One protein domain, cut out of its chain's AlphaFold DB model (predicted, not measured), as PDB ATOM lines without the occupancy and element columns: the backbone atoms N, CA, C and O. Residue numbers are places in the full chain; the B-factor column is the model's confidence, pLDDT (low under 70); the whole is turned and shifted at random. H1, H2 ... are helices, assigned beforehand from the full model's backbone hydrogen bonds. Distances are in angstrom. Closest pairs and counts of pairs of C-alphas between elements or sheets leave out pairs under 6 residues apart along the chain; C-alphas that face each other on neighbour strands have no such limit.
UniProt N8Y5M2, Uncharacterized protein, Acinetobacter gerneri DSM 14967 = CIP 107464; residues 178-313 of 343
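AT A GLANCE: This is residues 178 to 313 of the 343 residues of an uncharacterized protein of Acinetobacter gerneri DSM 14967 = CIP 107464 (UniProt N8Y5M2). Four helices, H3 to H6, make an up-and-down bundle, each running against the one before it. The hairpin of H1 and H2 packs on it through H2 and H6, and short H7 lies beyond this hairpin, with H4 at the other end of the longest axis. The printed part has 136 residues, with seven named helices, H1 to H7 in order, and no named strand: all helix. It is compact, with a radius of gyration of the C-alphas of 15.7 A and spans of 50 by 33 by 24 A.

HOW THE PARTS SIT: H1, residues 178 to 193, and H2, residues 195 to 207, form a helical hairpin at a shallow tilt of 14 degrees; the C-alphas of Leu 190 and Cys 198 are closest, 5.1 A. H3, residues 213 to 222, and H4, residues 229 to 253, form another; H4 touches H3 with residues 232 to 239 alone, C-alphas 217 and 239 closest at 6.5 A. H5, residues 260 to 271, touches H4, C-alphas 233 and 270 closest at 5.8 A. The hub is H6, residues 275 to 294, touching H2, H3 and H5, with closest C-alphas 200 and 284 at 5.7 A, 218 and 283 at 6.2 A, and 269 and 275 at 5.9 A. H7, residues 300 to 308, touches no helix but is near H1. Every O i to N i+4 pair is within hydrogen-bond range in H2, H3, H4 and H7, against 10 of 12 in H1, 14 of 16 in H6 and 2 of 8 in H5, where 7 of 9 O i to N i+3 pairs are.

IN THESE COORDINATES: H1 begins at C-alpha 178 (166.468, 218.072, 166.724). H4 is 36.3 A long and H6 26.7 A. H7 ends at C-alpha 308 (174.303, 232.553, 158.917).

THE WHOLE: The C-alphas farthest apart, of Gly 254 and Val 308, are 50.5 A apart. The printed part has no cut, no link is long, and no printed residue is under 70 in pLDDT.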
ATOM      1  N   ASN A 178     165.584 219.214 166.935       95.62
ATOM      2  CA  ASN A 178     166.468 218.072 166.724       95.62
ATOM      3  C   ASN A 178     167.156 218.161 165.364       95.62
ATOM      4  O   ASN A 178     168.340 217.848 165.250       95.62
ATOM      5  N   LEU A 179     166.433 218.618 164.341       96.62
ATOM      6  CA  LEU A 179     167.009 218.806 163.014       96.62
ATOM      7  C   LEU A 179     167.940 220.017 162.963       96.62
ATOM      8  O   LEU A 179     168.987 219.930 162.331       96.62
ATOM      9  N   CYS A 180     167.624 221.100 163.676       98.25
ATOM     10  CA  CYS A 180     168.533 222.233 163.841       98.25
ATOM     11  C   CYS A 180     169.833 221.820 164.532       98.25
ATOM     12  O   CYS A 180     170.909 222.189 164.067       98.25
ATOM     13  N   ALA A 181     169.756 221.021 165.602       97.94
ATOM     14  CA  ALA A 181     170.941 220.516 166.291       97.94
ATOM     15  C   ALA A 181     171.830 219.685 165.353       97.94
ATOM     16  O   ALA A 181     173.029 219.941 165.265       97.94
ATOM     17  N   LEU A 182     171.230 218.762 164.594       97.81
ATOM     18  CA  LEU A 182     171.947 217.942 163.617       97.81
ATOM     19  C   LEU A 182     172.548 218.791 162.484       97.81
ATOM     20  O   LEU A 182     173.701 218.607 162.098       97.81
ATOM     21  N   ALA A 183     171.792 219.764 161.971       98.19
ATOM     22  CA  ALA A 183     172.273 220.682 160.947       98.19
ATOM     23  C   ALA A 183     173.458 221.520 161.447       98.19
ATOM     24  O   ALA A 183     174.447 221.695 160.735       98.19
ATOM     25  N   LYS A 184     173.382 222.001 162.690       98.19
ATOM     26  CA  LYS A 184     174.427 222.798 163.334       98.19
ATOM     27  C   LYS A 184     175.706 222.004 163.550       98.19
ATOM     28  O   LYS A 184     176.779 222.549 163.317       98.19
ATOM     29  N   GLU A 185     175.582 220.747 163.966       98.00
ATOM     30  CA  GLU A 185     176.707 219.836 164.184       98.00
ATOM     31  C   GLU A 185     177.522 219.597 162.903       98.00
ATOM     32  O   GLU A 185     178.751 219.565 162.952       98.00
ATOM     33  N   HIS A 186     176.852 219.460 161.754       98.00
ATOM     34  CA  HIS A 186     177.501 219.059 160.500       98.00
ATOM     35  C   HIS A 186     177.762 220.192 159.505       98.00
ATOM     36  O   HIS A 186     178.463 219.964 158.520       98.00
ATOM     37  N   ARG A 187     177.230 221.401 159.730       97.69
ATOM     38  CA  ARG A 187     177.338 222.528 158.785       97.69
ATOM     39  C   ARG A 187     178.777 222.803 158.344       97.69
ATOM     40  O   ARG A 187     179.059 222.705 157.156       97.69
ATOM     41  N   GLU A 188     179.681 223.099 159.278       97.62
ATOM     42  CA  GLU A 188     181.073 223.450 158.945       97.62
ATOM     43  C   GLU A 188     181.812 222.288 158.275       97.62
ATOM     44  O   GLU A 188     182.474 222.466 157.256       97.62
ATOM     45  N   PHE A 189     181.633 221.076 158.805       97.56
ATOM     46  CA  PHE A 189     182.226 219.860 158.254       97.56
ATOM     47  C   PHE A 189     181.838 219.638 156.784       97.56
ATOM     48  O   PHE A 189     182.689 219.336 155.945       97.56
ATOM     49  N   LEU A 190     180.556 219.809 156.451       97.44
ATOM     50  CA  LEU A 190     180.063 219.609 155.089       97.44
ATOM     51  C   LEU A 190     180.442 220.752 154.152       97.44
ATOM     52  O   LEU A 190     180.778 220.479 153.002       97.44
ATOM     53  N   LEU A 191     180.439 222.000 154.627       96.88
ATOM     54  CA  LEU A 191     180.886 223.152 153.838       96.88
ATOM     55  C   LEU A 191     182.362 223.032 153.443       96.88
ATOM     56  O   LEU A 191     182.705 223.304 152.295       96.88
ATOM     57  N   GLN A 192     183.221 222.559 154.352       96.56
ATOM     58  CA  GLN A 192     184.641 222.322 154.064       96.56
ATOM     59  C   GLN A 192     184.866 221.186 153.063       96.56
ATOM     60  O   GLN A 192     185.842 221.210 152.315       96.56
ATOM     61  N   LYS A 193     183.985 220.178 153.048       94.31
ATOM     62  CA  LYS A 193     184.072 219.070 152.092       94.31
ATOM     63  C   LYS A 193     183.551 219.451 150.714       94.31
ATOM     64  O   LYS A 193     184.264 219.275 149.729       94.31
ATOM     65  N   ASN A 194     182.287 219.864 150.631       93.81
ATOM     66  CA  ASN A 194     181.600 220.136 149.374       93.81
ATOM     67  C   ASN A 194     180.251 220.836 149.625       93.81
ATOM     68  O   ASN A 194     179.340 220.260 150.227       93.81
ATOM     69  N   GLU A 195     180.078 222.034 149.067       96.00
ATOM     70  CA  GLU A 195     178.823 222.793 149.142       96.00
ATOM     71  C   GLU A 195     177.606 221.999 148.637       96.00
ATOM     72  O   GLU A 195     176.543 222.018 149.257       96.00
ATOM     73  N   THR A 196     177.748 221.248 147.542       96.12
ATOM     74  CA  THR A 196     176.676 220.414 146.983       96.12
ATOM     75  C   THR A 196     176.241 219.315 147.953       96.12
ATOM     76  O   THR A 196     175.046 219.037 148.060       96.12
ATOM     77  N   LEU A 197     177.173 218.707 148.698       96.31
ATOM     78  CA  LEU A 197     176.821 217.728 149.735       96.31
ATOM     79  C   LEU A 197     176.066 218.394 150.884       96.31
ATOM     80  O   LEU A 197     175.073 217.849 151.359       96.31
ATOM     81  N   CYS A 198     176.496 219.590 151.292       97.56
ATOM     82  CA  CYS A 198     175.797 220.361 152.313       97.56
ATOM     83  C   CYS A 198     174.361 220.701 151.870       97.56
ATOM     84  O   CYS A 198     173.418 220.478 152.626       97.56
ATOM     85  N   LYS A 199     174.173 221.130 150.613       97.31
ATOM     86  CA  LYS A 199     172.854 221.398 150.013       97.31
ATOM     87  C   LYS A 199     171.943 220.164 150.012       97.31
ATOM     88  O   LYS A 199     170.794 220.261 150.440       97.31
ATOM     89  N   LYS A 200     172.455 218.993 149.619       97.44
ATOM     90  CA  LYS A 200     171.716 217.714 149.685       97.44
ATOM     91  C   LYS A 200     171.339 217.329 151.118       97.44
ATOM     92  O   LYS A 200     170.217 216.905 151.384       97.44
ATOM     93  N   PHE A 201     172.263 217.515 152.056       97.75
ATOM     94  CA  PHE A 201     172.032 217.247 153.472       97.75
ATOM     95  C   PHE A 201     170.908 218.121 154.046       97.75
ATOM     96  O   PHE A 201     169.971 217.591 154.644       97.75
ATOM     97  N   ILE A 202     170.932 219.440 153.817       96.81
ATOM     98  CA  ILE A 202     169.860 220.322 154.306       96.81
ATOM     99  C   ILE A 202     168.528 220.053 153.603       96.81
ATOM    100  O   ILE A 202     167.479 220.158 154.236       96.81
ATOM    101  N   GLN A 203     168.558 219.663 152.325       96.25
ATOM    102  CA  GLN A 203     167.365 219.276 151.582       96.25
ATOM    103  C   GLN A 203     166.710 218.054 152.226       96.25
ATOM    104  O   GLN A 203     165.500 218.068 152.452       96.25
ATOM    105  N   PHE A 204     167.487 217.034 152.602       96.69
ATOM    106  CA  PHE A 204     166.959 215.900 153.356       96.69
ATOM    107  C   PHE A 204     166.340 216.332 154.683       96.69
ATOM    108  O   PHE A 204     165.180 216.019 154.937       96.69
ATOM    109  N   LEU A 205     167.056 217.104 155.503       96.25
ATOM    110  CA  LEU A 205     166.532 217.529 156.802       96.25
ATOM    111  C   LEU A 205     165.252 218.380 156.687       96.25
ATOM    112  O   LEU A 205     164.350 218.242 157.512       96.25
ATOM    113  N   ALA A 206     165.127 219.214 155.654       94.44
ATOM    114  CA  ALA A 206     163.917 219.998 155.404       94.44
ATOM    115  C   ALA A 206     162.692 219.113 155.092       94.44
ATOM    116  O   ALA A 206     161.581 219.413 155.531       94.44
ATOM    117  N   HIS A 207     162.891 217.993 154.389       92.94
ATOM    118  CA  HIS A 207     161.807 217.143 153.879       92.94
ATOM    119  C   HIS A 207     161.587 215.842 154.665       92.94
ATOM    120  O   HIS A 207     160.613 215.129 154.421       92.94
ATOM    121  N   VAL A 208     162.482 215.499 155.593       92.38
ATOM    122  CA  VAL A 208     162.478 214.193 156.258       92.38
ATOM    123  C   VAL A 208     161.173 213.938 157.016       92.38
ATOM    124  O   VAL A 208     160.813 214.658 157.946       92.38
ATOM    125  N   ASN A 209     160.459 212.867 156.680       86.38
ATOM    126  CA  ASN A 209     159.288 212.463 157.448       86.38
ATOM    127  C   ASN A 209     159.711 211.494 158.560       86.38
ATOM    128  O   ASN A 209     160.005 210.334 158.292       86.38
ATOM    129  N   GLN A 210     159.706 211.956 159.812       80.00
ATOM    130  CA  GLN A 210     160.147 211.168 160.971       80.00
ATOM    131  C   GLN A 210     159.231 209.970 161.296       80.00
ATOM    132  O   GLN A 210     159.604 209.129 162.112       80.00
ATOM    133  N   SER A 211     158.060 209.833 160.659       85.50
ATOM    134  CA  SER A 211     157.267 208.597 160.750       85.50
ATOM    135  C   SER A 211     157.757 207.490 159.806       85.50
ATOM    136  O   SER A 211     157.450 206.317 160.027       85.50
ATOM    137  N   SER A 212     158.562 207.821 158.788       89.94
ATOM    138  CA  SER A 212     159.162 206.835 157.887       89.94
ATOM    139  C   SER A 212     160.321 206.116 158.572       89.94
ATOM    140  O   SER A 212     161.251 206.728 159.098       89.94
ATOM    141  N   PHE A 213     160.289 204.783 158.570       90.38
ATOM    142  CA  PHE A 213     161.368 203.994 159.164       90.38
ATOM    143  C   PHE A 213     162.681 204.156 158.392       90.38
ATOM    144  O   PHE A 213     163.732 204.231 159.022       90.38
ATOM    145  N   MET A 214     162.607 204.279 157.061       94.19
ATOM    146  CA  MET A 214     163.774 204.509 156.214       94.19
ATOM    147  C   MET A 214     164.419 205.854 156.541       94.19
ATOM    148  O   MET A 214     165.615 205.931 156.810       94.19
ATOM    149  N   ALA A 215     163.599 206.904 156.637       93.94
ATOM    150  CA  ALA A 215     164.045 208.220 157.072       93.94
ATOM    151  C   ALA A 215     164.722 208.175 158.451       93.94
ATOM    152  O   ALA A 215     165.764 208.795 158.649       93.94
ATOM    153  N   ASN A 216     164.174 207.412 159.401       94.25
ATOM    154  CA  ASN A 216     164.764 207.264 160.732       94.25
ATOM    155  C   ASN A 216     166.123 206.544 160.716       94.25
ATOM    156  O   ASN A 216     167.019 206.923 161.477       94.25
ATOM    157  N   TYR A 217     166.310 205.545 159.850       96.50
ATOM    158  CA  TYR A 217     167.619 204.919 159.645       96.50
ATOM    159  C   TYR A 217     168.628 205.915 159.070       96.50
ATOM    160  O   TYR A 217     169.709 206.075 159.634       96.50
ATOM    161  N   LEU A 218     168.245 206.668 158.038       97.50
ATOM    162  CA  LEU A 218     169.090 207.698 157.430       97.50
ATOM    163  C   LEU A 218     169.468 208.810 158.424       97.50
ATOM    164  O   LEU A 218     170.640 209.159 158.541       97.50
ATOM    165  N   VAL A 219     168.521 209.300 159.231       96.75
ATOM    166  CA  VAL A 219     168.801 210.261 160.317       96.75
ATOM    167  C   VAL A 219     169.792 209.685 161.334       96.75
ATOM    168  O   VAL A 219     170.636 210.412 161.855       96.75
ATOM    169  N   THR A 220     169.714 208.387 161.628       95.75
ATOM    170  CA  THR A 220     170.645 207.724 162.555       95.75
ATOM    171  C   THR A 220     172.061 207.651 161.983       95.75
ATOM    172  O   THR A 220     173.025 207.880 162.715       95.75
ATOM    173  N   LEU A 221     172.201 207.410 160.677       97.56
ATOM    174  CA  LEU A 221     173.496 207.478 159.995       97.56
ATOM    175  C   LEU A 221     174.045 208.906 159.976       97.56
ATOM    176  O   LEU A 221     175.218 209.100 160.281       97.56
ATOM    177  N   LEU A 222     173.199 209.911 159.717       97.56
ATOM    178  CA  LEU A 222     173.607 211.318 159.754       97.56
ATOM    179  C   LEU A 222     174.144 211.730 161.128       97.56
ATOM    180  O   LEU A 222     175.173 212.385 161.187       97.56
ATOM    181  N   LYS A 223     173.545 211.273 162.234       96.81
ATOM    182  CA  LYS A 223     174.086 211.515 163.591       96.81
ATOM    183  C   LYS A 223     175.505 210.972 163.798       96.81
ATOM    184  O   LYS A 223     176.193 211.392 164.718       96.81
ATOM    185  N   ASN A 224     175.932 210.010 162.982       96.12
ATOM    186  CA  ASN A 224     177.258 209.403 163.044       96.12
ATOM    187  C   ASN A 224     178.149 209.820 161.860       96.12
ATOM    188  O   ASN A 224     179.202 209.224 161.658       96.12
ATOM    189  N   LEU A 225     177.764 210.839 161.084       96.00
ATOM    190  CA  LEU A 225     178.402 211.182 159.806       96.00
ATOM    191  C   LEU A 225     179.894 211.529 159.924       96.00
ATOM    192  O   LEU A 225     180.658 211.292 158.996       96.00
ATOM    193  N   GLN A 226     180.302 212.094 161.062       94.94
ATOM    194  CA  GLN A 226     181.693 212.474 161.350       94.94
ATOM    195  C   GLN A 226     182.482 211.378 162.085       94.94
ATOM    196  O   GLN A 226     183.643 211.585 162.429       94.94
ATOM    197  N   GLN A 227     181.857 210.235 162.377       95.94
ATOM    198  CA  GLN A 227     182.488 209.152 163.125       95.94
ATOM    199  C   GLN A 227     183.373 208.288 162.224       95.94
ATOM    200  O   GLN A 227     183.259 208.286 160.999       95.94
ATOM    201  N   GLU A 228     184.257 207.511 162.846       95.00
ATOM    202  CA  GLU A 228     185.085 206.546 162.129       95.00
ATOM    203  C   GLU A 228     184.233 205.490 161.414       95.00
ATOM    204  O   GLU A 228     183.194 205.057 161.921       95.00
ATOM    205  N   LYS A 229     184.744 204.975 160.288       94.69
ATOM    206  CA  LYS A 229     184.086 203.935 159.484       94.69
ATOM    207  C   LYS A 229     183.556 202.765 160.311       94.69
ATOM    208  O   LYS A 229     182.414 202.353 160.158       94.69
ATOM    209  N   LYS A 230     184.343 202.284 161.276       96.00
ATOM    210  CA  LYS A 230     183.950 201.180 162.166       96.00
ATOM    211  C   LYS A 230     182.685 201.479 162.984       96.00
ATOM    212  O   LYS A 230     181.964 200.549 163.344       96.00
ATOM    213  N   VAL A 231     182.437 202.739 163.342       96.75
ATOM    214  CA  VAL A 231     181.227 203.163 164.067       96.75
ATOM    215  C   VAL A 231     180.030 203.184 163.121       96.75
ATOM    216  O   VAL A 231     178.985 202.639 163.471       96.75
ATOM    217  N   ILE A 232     180.205 203.732 161.915       97.06
ATOM    218  CA  ILE A 232     179.173 203.762 160.869       97.06
ATOM    219  C   ILE A 232     178.771 202.336 160.470       97.06
ATOM    220  O   ILE A 232     177.588 202.008 160.495       97.06
ATOM    221  N   ASP A 233     179.741 201.458 160.208       97.12
ATOM    222  CA  ASP A 233     179.501 200.059 159.830       97.12
ATOM    223  C   ASP A 233     178.701 199.311 160.909       97.12
ATOM    224  O   ASP A 233     177.754 198.587 160.601       97.12
ATOM    225  N   LYS A 234     179.024 199.538 162.191       97.25
ATOM    226  CA  LYS A 234     178.262 198.975 163.318       97.25
ATOM    227  C   LYS A 234     176.828 199.490 163.374       97.25
ATOM    228  O   LYS A 234     175.952 198.767 163.843       97.25
ATOM    229  N   GLU A 235     176.588 200.737 162.987       97.56
ATOM    230  CA  GLU A 235     175.239 201.296 162.962       97.56
ATOM    231  C   GLU A 235     174.427 200.718 161.798       97.56
ATOM    232  O   GLU A 235     173.267 200.353 161.990       97.56
ATOM    233  N   ILE A 236     175.056 200.506 160.639       97.69
ATOM    234  CA  ILE A 236     174.450 199.794 159.504       97.69
ATOM    235  C   ILE A 236     174.076 198.354 159.902       97.69
ATOM    236  O   ILE A 236     172.948 197.930 159.656       97.69
ATOM    237  N   ASP A 237     174.945 197.635 160.624       97.62
ATOM    238  CA  ASP A 237     174.631 196.289 161.140       97.62
ATOM    239  C   ASP A 237     173.418 196.282 162.089       97.62
ATOM    240  O   ASP A 237     172.645 195.320 162.147       97.62
ATOM    241  N   LYS A 238     173.237 197.345 162.888       97.38
ATOM    242  CA  LYS A 238     172.050 197.487 163.747       97.38
ATOM    243  C   LYS A 238     170.800 197.781 162.927       97.38
ATOM    244  O   LYS A 238     169.739 197.255 163.264       97.38
ATOM    245  N   ILE A 239     170.908 198.611 161.890       96.81
ATOM    246  CA  ILE A 239     169.807 198.909 160.965       96.81
ATOM    247  C   ILE A 239     169.312 197.615 160.318       96.81
ATOM    248  O   ILE A 239     168.117 197.330 160.407       96.81
ATOM    249  N   GLU A 240     170.217 196.792 159.784       97.06
ATOM    250  CA  GLU A 240     169.891 195.491 159.190       97.06
ATOM    251  C   GLU A 240     169.117 194.603 160.175       97.06
ATOM    252  O   GLU A 240     167.994 194.175 159.901       97.06
ATOM    253  N   LYS A 241     169.654 194.408 161.388       96.75
ATOM    254  CA  LYS A 241     168.997 193.603 162.433       96.75
ATOM    255  C   LYS A 241     167.621 194.146 162.815       96.75
ATOM    256  O   LYS A 241     166.675 193.374 162.986       96.75
ATOM    257  N   ASN A 242     167.486 195.463 162.962       96.00
ATOM    258  CA  ASN A 242     166.213 196.099 163.296       96.00
ATOM    259  C   ASN A 242     165.181 195.924 162.175       96.00
ATOM    260  O   ASN A 242     163.998 195.716 162.462       96.00
ATOM    261  N   PHE A 243     165.621 195.982 160.919       96.12
ATOM    262  CA  PHE A 243     164.773 195.769 159.757       96.12
ATOM    263  C   PHE A 243     164.295 194.314 159.669       96.12
ATOM    264  O   PHE A 243     163.097 194.061 159.537       96.12
ATOM    265  N   GLU A 244     165.178 193.338 159.898       95.75
ATOM    266  CA  GLU A 244     164.782 191.926 159.968       95.75
ATOM    267  C   GLU A 244     163.778 191.647 161.094       95.75
ATOM    268  O   GLU A 244     162.815 190.894 160.919       95.75
ATOM    269  N   LEU A 245     163.964 192.267 162.265       95.31
ATOM    270  CA  LEU A 245     163.008 192.166 163.369       95.31
ATOM    271  C   LEU A 245     161.643 192.760 163.001       95.31
ATOM    272  O   LEU A 245     160.615 192.221 163.420       95.31
ATOM    273  N   ARG A 246     161.619 193.849 162.226       94.25
ATOM    274  CA  ARG A 246     160.386 194.463 161.719       94.25
ATOM    275  C   ARG A 246     159.664 193.529 160.746       94.25
ATOM    276  O   ARG A 246     158.487 193.263 160.978       94.25
ATOM    277  N   ILE A 247     160.366 192.942 159.776       95.38
ATOM    278  CA  ILE A 247     159.807 191.930 158.861       95.38
ATOM    279  C   ILE A 247     159.201 190.757 159.645       95.38
ATOM    280  O   ILE A 247     158.047 190.385 159.438       95.38
ATOM    281  N   ARG A 248     159.936 190.204 160.621       95.19
ATOM    282  CA  ARG A 248     159.432 189.099 161.460       95.19
ATOM    283  C   ARG A 248     158.164 189.480 162.228       95.19
ATOM    284  O   ARG A 248     157.305 188.626 162.439       95.19
ATOM    285  N   LYS A 249     158.039 190.737 162.674       95.25
ATOM    286  CA  LYS A 249     156.822 191.241 163.331       95.25
ATOM    287  C   LYS A 249     155.648 191.347 162.356       95.25
ATOM    288  O   LYS A 249     154.555 190.962 162.748       95.25
ATOM    289  N   GLN A 250     155.867 191.807 161.123       94.56
ATOM    290  CA  GLN A 250     154.821 191.880 160.090       94.56
ATOM    291  C   GLN A 250     154.286 190.489 159.744       94.56
ATOM    292  O   GLN A 250     153.083 190.259 159.831       94.56
ATOM    293  N   ILE A 251     155.183 189.523 159.513       95.19
ATOM    294  CA  ILE A 251     154.813 188.124 159.244       95.19
ATOM    295  C   ILE A 251     153.963 187.554 160.385       95.19
ATOM    296  O   ILE A 251     152.918 186.955 160.148       95.19
ATOM    297  N   LYS A 252     154.368 187.778 161.643       96.12
ATOM    298  CA  LYS A 252     153.603 187.330 162.821       96.12
ATOM    299  C   LYS A 252     152.216 187.967 162.928       96.12
ATOM    300  O   LYS A 252     151.329 187.356 163.511       96.12
ATOM    301  N   LYS A 253     152.041 189.182 162.407       96.31
ATOM    302  CA  LYS A 253     150.757 189.891 162.365       96.31
ATOM    303  C   LYS A 253     149.913 189.546 161.131       96.31
ATOM    304  O   LYS A 253     148.793 190.030 161.033       96.31
ATOM    305  N   GLY A 254     150.427 188.731 160.206       94.62
ATOM    306  CA  GLY A 254     149.774 188.456 158.922       94.62
ATOM    307  C   GLY A 254     149.814 189.639 157.947       94.62
ATOM    308  O   GLY A 254     149.036 189.675 157.000       94.62
ATOM    309  N   GLU A 255     150.698 190.611 158.178       95.25
ATOM    310  CA  GLU A 255     150.934 191.742 157.280       95.25
ATOM    311  C   GLU A 255     151.915 191.332 156.168       95.25
ATOM    312  O   GLU A 255     152.801 190.499 156.385       95.25
ATOM    313  N   VAL A 256     151.790 191.942 154.985       94.12
ATOM    314  CA  VAL A 256     152.769 191.763 153.902       94.12
ATOM    315  C   VAL A 256     154.118 192.331 154.370       94.12
ATOM    316  O   VAL A 256     154.171 193.507 154.743       94.12
ATOM    317  N   PRO A 257     155.193 191.525 154.409       93.06
ATOM    318  CA  PRO A 257     156.495 192.005 154.844       93.06
ATOM    319  C   PRO A 257     157.112 192.957 153.816       93.06
ATOM    320  O   PRO A 257     156.917 192.785 152.615       93.06
ATOM    321  N   PHE A 258     157.895 193.919 154.304       91.44
ATOM    322  CA  PHE A 258     158.762 194.746 153.458       91.44
ATOM    323  C   PHE A 258     159.788 193.899 152.690       91.44
ATOM    324  O   PHE A 258     160.208 192.836 153.168       91.44
ATOM    325  N   ASP A 259     160.218 194.392 151.528       91.75
ATOM    326  CA  ASP A 259     161.275 193.748 150.745       91.75
ATOM    327  C   ASP A 259     162.645 194.015 151.392       91.75
ATOM    328  O   ASP A 259     162.928 195.119 151.860       91.75
ATOM    329  N   LYS A 260     163.525 193.008 151.410       86.56
ATOM    330  CA  LYS A 260     164.921 193.187 151.834       86.56
ATOM    331  C   LYS A 260     165.659 194.206 150.972       86.56
ATOM    332  O   LYS A 260     166.547 194.882 151.491       86.56
ATOM    333  N   GLU A 261     165.255 194.359 149.715       90.00
ATOM    334  CA  GLU A 261     165.815 195.366 148.817       90.00
ATOM    335  C   GLU A 261     165.564 196.804 149.279       90.00
ATOM    336  O   GLU A 261     166.330 197.690 148.914       90.00
ATOM    337  N   GLU A 262     164.576 197.057 150.147       90.38
ATOM    338  CA  GLU A 262     164.286 198.419 150.610       90.38
ATOM    339  C   GLU A 262     165.482 199.059 151.325       90.38
ATOM    340  O   GLU A 262     165.697 200.259 151.190       90.38
ATOM    341  N   ILE A 263     166.291 198.284 152.057       94.38
ATOM    342  CA  ILE A 263     167.480 198.801 152.759       94.38
ATOM    343  C   ILE A 263     168.794 198.573 151.994       94.38
ATOM    344  O   ILE A 263     169.857 198.870 152.542       94.38
ATOM    345  N   SER A 264     168.764 198.046 150.764       93.31
ATOM    346  CA  SER A 264     169.983 197.595 150.069       93.31
ATOM    347  C   SER A 264     170.983 198.728 149.823       93.31
ATOM    348  O   SER A 264     172.181 198.540 150.032       93.31
ATOM    349  N   GLU A 265     170.504 199.930 149.495       92.25
ATOM    350  CA  GLU A 265     171.354 201.117 149.333       92.25
ATOM    351  C   GLU A 265     172.065 201.517 150.631       92.25
ATOM    352  O   GLU A 265     173.237 201.884 150.598       92.25
ATOM    353  N   ILE A 266     171.416 201.361 151.792       95.88
ATOM    354  CA  ILE A 266     172.064 201.595 153.091       95.88
ATOM    355  C   ILE A 266     173.156 200.551 153.346       95.88
ATOM    356  O   ILE A 266     174.230 200.893 153.841       95.88
ATOM    357  N   LEU A 267     172.914 199.282 153.008       96.06
ATOM    358  CA  LEU A 267     173.889 198.211 153.232       96.06
ATOM    359  C   LEU A 267     175.151 198.397 152.375       96.06
ATOM    360  O   LEU A 267     176.261 198.220 152.882       96.06
ATOM    361  N   LYS A 268     174.997 198.852 151.123       95.44
ATOM    362  CA  LYS A 268     176.108 199.143 150.194       95.44
ATOM    363  C   LYS A 268     177.067 200.229 150.707       95.44
ATOM    364  O   LYS A 268     178.222 200.274 150.285       95.44
ATOM    365  N   ILE A 269     176.647 201.075 151.656       96.31
ATOM    366  CA  ILE A 269     177.504 202.113 152.266       96.31
ATOM    367  C   ILE A 269     178.729 201.498 152.976       96.31
ATOM    368  O   ILE A 269     179.782 202.133 153.074       96.31
ATOM    369  N   LYS A 270     178.644 200.250 153.452       94.38
ATOM    370  CA  LYS A 270     179.783 199.567 154.096       94.38
ATOM    371  C   LYS A 270     180.944 199.329 153.132       94.38
ATOM    372  O   LYS A 270     182.108 199.402 153.533       94.38
ATOM    373  N   ASP A 271     180.640 199.115 151.859       93.25
ATOM    374  CA  ASP A 271     181.623 198.687 150.863       93.25
ATOM    375  C   ASP A 271     182.336 199.863 150.184       93.25
ATOM    376  O   ASP A 271     183.349 199.678 149.509       93.25
ATOM    377  N   THR A 272     181.871 201.098 150.404       93.25
ATOM    378  CA  THR A 272     182.503 202.295 149.837       93.25
ATOM    379  C   THR A 272     183.580 202.893 150.758       93.25
ATOM    380  O   THR A 272     183.439 202.896 151.991       93.25
ATOM    381  N   PRO A 273     184.674 203.439 150.192       89.19
ATOM    382  CA  PRO A 273     185.618 204.280 150.928       89.19
ATOM    383  C   PRO A 273     185.074 205.697 151.214       89.19
ATOM    384  O   PRO A 273     185.601 206.381 152.088       89.19
ATOM    385  N   HIS A 274     184.011 206.131 150.527       92.94
ATOM    386  CA  HIS A 274     183.420 207.475 150.608       92.94
ATOM    387  C   HIS A 274     182.070 207.454 151.344       92.94
ATOM    388  O   HIS A 274     181.011 207.701 150.765       92.94
ATOM    389  N   GLN A 275     182.090 207.081 152.630       94.31
ATOM    390  CA  GLN A 275     180.859 206.835 153.397       94.31
ATOM    391  C   GLN A 275     180.016 208.092 153.616       94.31
ATOM    392  O   GLN A 275     178.793 208.011 153.592       94.31
ATOM    393  N   VAL A 276     180.646 209.255 153.789       95.69
ATOM    394  CA  VAL A 276     179.936 210.528 153.988       95.69
ATOM    395  C   VAL A 276     179.102 210.865 152.756       95.69
ATOM    396  O   VAL A 276     177.906 211.136 152.862       95.69
ATOM    397  N   GLU A 277     179.725 210.806 151.580       96.62
ATOM    398  CA  GLU A 277     179.083 211.045 150.293       96.62
ATOM    399  C   GLU A 277     177.953 210.043 150.047       96.62
ATOM    400  O   GLU A 277     176.865 210.439 149.631       96.62
ATOM    401  N   ALA A 278     178.187 208.761 150.342       97.06
ATOM    402  CA  ALA A 278     177.186 207.717 150.161       97.06
ATOM    403  C   ALA A 278     175.970 207.907 151.080       97.06
ATOM    404  O   ALA A 278     174.850 207.886 150.585       97.06
ATOM    405  N   ILE A 279     176.167 208.203 152.374       98.06
ATOM    406  CA  ILE A 279     175.063 208.489 153.308       98.06
ATOM    407  C   ILE A 279     174.231 209.682 152.817       98.06
ATOM    408  O   ILE A 279     173.002 209.611 152.799       98.06
ATOM    409  N   ILE A 280     174.878 210.779 152.407       97.94
ATOM    410  CA  ILE A 280     174.176 211.985 151.938       97.94
ATOM    411  C   ILE A 280     173.432 211.723 150.628       97.94
ATOM    412  O   ILE A 280     172.320 212.223 150.455       97.94
ATOM    413  N   ASN A 281     174.010 210.947 149.711       96.62
ATOM    414  CA  ASN A 281     173.326 210.571 148.478       96.62
ATOM    415  C   ASN A 281     172.107 209.692 148.772       96.62
ATOM    416  O   ASN A 281     171.028 210.053 148.324       96.62
ATOM    417  N   SER A 282     172.210 208.677 149.638       97.12
ATOM    418  CA  SER A 282     171.042 207.886 150.059       97.12
ATOM    419  C   SER A 282     169.958 208.745 150.723       97.12
ATOM    420  O   SER A 282     168.766 208.517 150.523       97.12
ATOM    421  N   CYS A 283     170.349 209.770 151.487       96.81
ATOM    422  CA  CYS A 283     169.411 210.753 152.029       96.81
ATOM    423  C   CYS A 283     168.707 211.542 150.918       96.81
ATOM    424  O   CYS A 283     167.491 211.709 150.948       96.81
ATOM    425  N   ASN A 284     169.460 212.034 149.938       95.38
ATOM    426  CA  ASN A 284     168.922 212.792 148.816       95.38
ATOM    427  C   ASN A 284     167.996 211.946 147.930       95.38
ATOM    428  O   ASN A 284     166.925 212.414 147.549       95.38
ATOM    429  N   ASP A 285     168.375 210.702 147.654       94.62
ATOM    430  CA  ASP A 285     167.586 209.765 146.856       94.62
ATOM    431  C   ASP A 285     166.250 209.478 147.552       94.62
ATOM    432  O   ASP A 285     165.194 209.587 146.929       94.62
ATOM    433  N   TRP A 286     166.266 209.304 148.881       94.94
ATOM    434  CA  TRP A 286     165.039 209.217 149.675       94.94
ATOM    435  C   TRP A 286     164.130 210.441 149.481       94.94
ATOM    436  O   TRP A 286     162.916 210.279 149.336       94.94
ATOM    437  N   VAL A 287     164.678 211.666 149.446       94.06
ATOM    438  CA  VAL A 287     163.872 212.876 149.183       94.06
ATOM    439  C   VAL A 287     163.258 212.824 147.789       94.06
ATOM    440  O   VAL A 287     162.062 213.068 147.657       94.06
ATOM    441  N   ILE A 288     164.052 212.514 146.764       92.44
ATOM    442  CA  ILE A 288     163.595 212.486 145.368       92.44
ATOM    443  C   ILE A 288     162.452 211.476 145.205       92.44
ATOM    444  O   ILE A 288     161.409 211.812 144.644       92.44
ATOM    445  N   GLU A 289     162.604 210.276 145.758       91.88
ATOM    446  CA  GLU A 289     161.607 209.209 145.660       91.88
ATOM    447  C   GLU A 289     160.312 209.530 146.420       91.88
ATOM    448  O   GLU A 289     159.212 209.268 145.923       91.88
ATOM    449  N   ASN A 290     160.423 210.122 147.617       90.44
ATOM    450  CA  ASN A 290     159.278 210.325 148.510       90.44
ATOM    451  C   ASN A 290     158.563 211.664 148.293       90.44
ATOM    452  O   ASN A 290     157.356 211.749 148.514       90.44
ATOM    453  N   GLN A 291     159.282 212.711 147.881       88.62
ATOM    454  CA  GLN A 291     158.724 214.055 147.688       88.62
ATOM    455  C   GLN A 291     158.458 214.383 146.219       88.62
ATOM    456  O   GLN A 291     157.617 215.238 145.939       88.62
ATOM    457  N   LYS A 292     159.118 213.696 145.275       87.81
ATOM    458  CA  LYS A 292     158.933 213.877 143.827       87.81
ATOM    459  C   LYS A 292     159.043 215.354 143.430       87.81
ATOM    460  O   LYS A 292     160.069 215.979 143.668       87.81
ATOM    461  N   GLU A 293     157.983 215.939 142.879       80.88
ATOM    462  CA  GLU A 293     157.941 217.344 142.449       80.88
ATOM    463  C   GLU A 293     158.156 218.342 143.602       80.88
ATOM    464  O   GLU A 293     158.606 219.462 143.372       80.88
ATOM    465  N   PHE A 294     157.906 217.936 144.851       82.69
ATOM    466  CA  PHE A 294     158.150 218.763 146.034       82.69
ATOM    467  C   PHE A 294     159.609 218.725 146.515       82.69
ATOM    468  O   PHE A 294     159.971 219.504 147.395       82.69
ATOM    469  N   ALA A 295     160.464 217.871 145.935       85.50
ATOM    470  CA  ALA A 295     161.877 217.699 146.282       85.50
ATOM    471  C   ALA A 295     162.765 218.864 145.804       85.50
ATOM    472  O   ALA A 295     163.789 218.653 145.151       85.50
ATOM    473  N   ARG A 296     162.413 220.115 146.108       90.00
ATOM    474  CA  ARG A 296     163.214 221.260 145.661       90.00
ATOM    475  C   ARG A 296     164.464 221.465 146.516       90.00
ATOM    476  O   ARG A 296     164.446 221.329 147.744       90.00
ATOM    477  N   VAL A 297     165.537 221.888 145.861       91.44
ATOM    478  CA  VAL A 297     166.743 222.385 146.535       91.44
ATOM    479  C   VAL A 297     166.445 223.754 147.169       91.44
ATOM    480  O   VAL A 297     165.495 224.445 146.777       91.44
ATOM    481  N   ALA A 298     167.223 224.124 148.186       94.06
ATOM    482  CA  ALA A 298     167.185 225.453 148.781       94.06
ATOM    483  C   ALA A 298     167.469 226.503 147.701       94.06
ATOM    484  O   ALA A 298     168.396 226.332 146.906       94.06
ATOM    485  N   ASN A 299     166.678 227.574 147.670       95.00
ATOM    486  CA  ASN A 299     166.995 228.731 146.830       95.00
ATOM    487  C   ASN A 299     168.108 229.580 147.469       95.00
ATOM    488  O   ASN A 299     168.509 229.326 148.606       95.00
ATOM    489  N   ASP A 300     168.582 230.602 146.758       95.94
ATOM    490  CA  ASP A 300     169.709 231.429 147.209       95.94
ATOM    491  C   ASP A 300     169.450 232.094 148.569       95.94
ATOM    492  O   ASP A 300     170.293 232.018 149.454       95.94
ATOM    493  N   ASN A 301     168.247 232.634 148.795       94.44
ATOM    494  CA  ASN A 301     167.877 233.236 150.082       94.44
ATOM    495  C   ASN A 301     167.894 232.203 151.224       94.44
ATOM    496  O   ASN A 301     168.417 232.453 152.306       94.44
ATOM    497  N   GLU A 302     167.337 231.015 151.005       96.38
ATOM    498  CA  GLU A 302     167.349 229.946 152.011       96.38
ATOM    499  C   GLU A 302     168.754 229.434 152.295       96.38
ATOM    500  O   GLU A 302     169.075 229.132 153.444       96.38
ATOM    501  N   TRP A 303     169.588 229.359 151.261       97.38
ATOM    502  CA  TRP A 303     170.981 228.979 151.386       97.38
ATOM    503  C   TRP A 303     171.776 230.022 152.179       97.38
ATOM    504  O   TRP A 303     172.415 229.677 153.170       97.38
ATOM    505  N   GLU A 304     171.667 231.302 151.829       96.75
ATOM    506  CA  GLU A 304     172.297 232.404 152.563       96.75
ATOM    507  C   GLU A 304     171.843 232.438 154.026       96.75
ATOM    508  O   GLU A 304     172.670 232.510 154.939       96.75
ATOM    509  N   ARG A 305     170.533 232.296 154.272       95.88
ATOM    510  CA  ARG A 305     169.981 232.187 155.628       95.88
ATOM    511  C   ARG A 305     170.532 230.977 156.369       95.88
ATOM    512  O   ARG A 305     170.828 231.101 157.552       95.88
ATOM    513  N   PHE A 306     170.668 229.823 155.717       97.69
ATOM    514  CA  PHE A 306     171.239 228.626 156.336       97.69
ATOM    515  C   PHE A 306     172.674 228.865 156.815       97.69
ATOM    516  O   PHE A 306     173.003 228.516 157.952       97.69
ATOM    517  N   LEU A 307     173.504 229.502 155.984       97.12
ATOM    518  CA  LEU A 307     174.903 229.780 156.306       97.12
ATOM    519  C   LEU A 307     175.031 230.591 157.601       97.12
ATOM    520  O   LEU A 307     175.794 230.209 158.487       97.12
ATOM    521  N   VAL A 308     174.225 231.645 157.758       95.88
ATOM    522  CA  VAL A 308     174.303 232.553 158.917       95.88
ATOM    523  C   VAL A 308     173.350 232.202 160.066       95.88
ATOM    524  O   VAL A 308     173.418 232.816 161.131       95.88
ATOM    525  N   SER A 309     172.454 231.226 159.887       96.19
ATOM    526  CA  SER A 309     171.441 230.880 160.890       96.19
ATOM    527  C   SER A 309     172.080 230.398 162.199       96.19
ATOM    528  O   SER A 309     173.025 229.598 162.182       96.19
ATOM    529  N   PRO A 310     171.545 230.788 163.370       97.19
ATOM    530  CA  PRO A 310     171.984 230.226 164.646       97.19
ATOM    531  C   PRO A 310     171.652 228.729 164.790       97.19
ATOM    532  O   PRO A 310     172.285 228.055 165.617       97.19
ATOM    533  N   LEU A 311     170.701 228.223 163.984       97.75
ATOM    534  CA  LEU A 311     170.159 226.860 164.030       97.75
ATOM    535  C   LEU A 311     169.765 226.475 165.464       97.75
ATOM    536  O   LEU A 311     170.220 225.471 166.013       97.75
ATOM    537  N   ASP A 312     168.971 227.334 166.104       97.81
ATOM    538  CA  ASP A 312     168.597 227.263 167.519       97.81
ATOM    539  C   ASP A 312     167.110 226.948 167.733       97.81
ATOM    540  O   ASP A 312     166.516 227.378 168.723       97.81
ATOM    541  N   GLY A 313     166.525 226.160 166.823       97.88
ATOM    542  CA  GLY A 313     165.148 225.682 166.917       97.88
ATOM    543  C   GLY A 313     164.801 225.140 168.308       97.88
ATOM    544  O   GLY A 313     165.584 224.419 168.934       97.88
TER     545      GLY A 313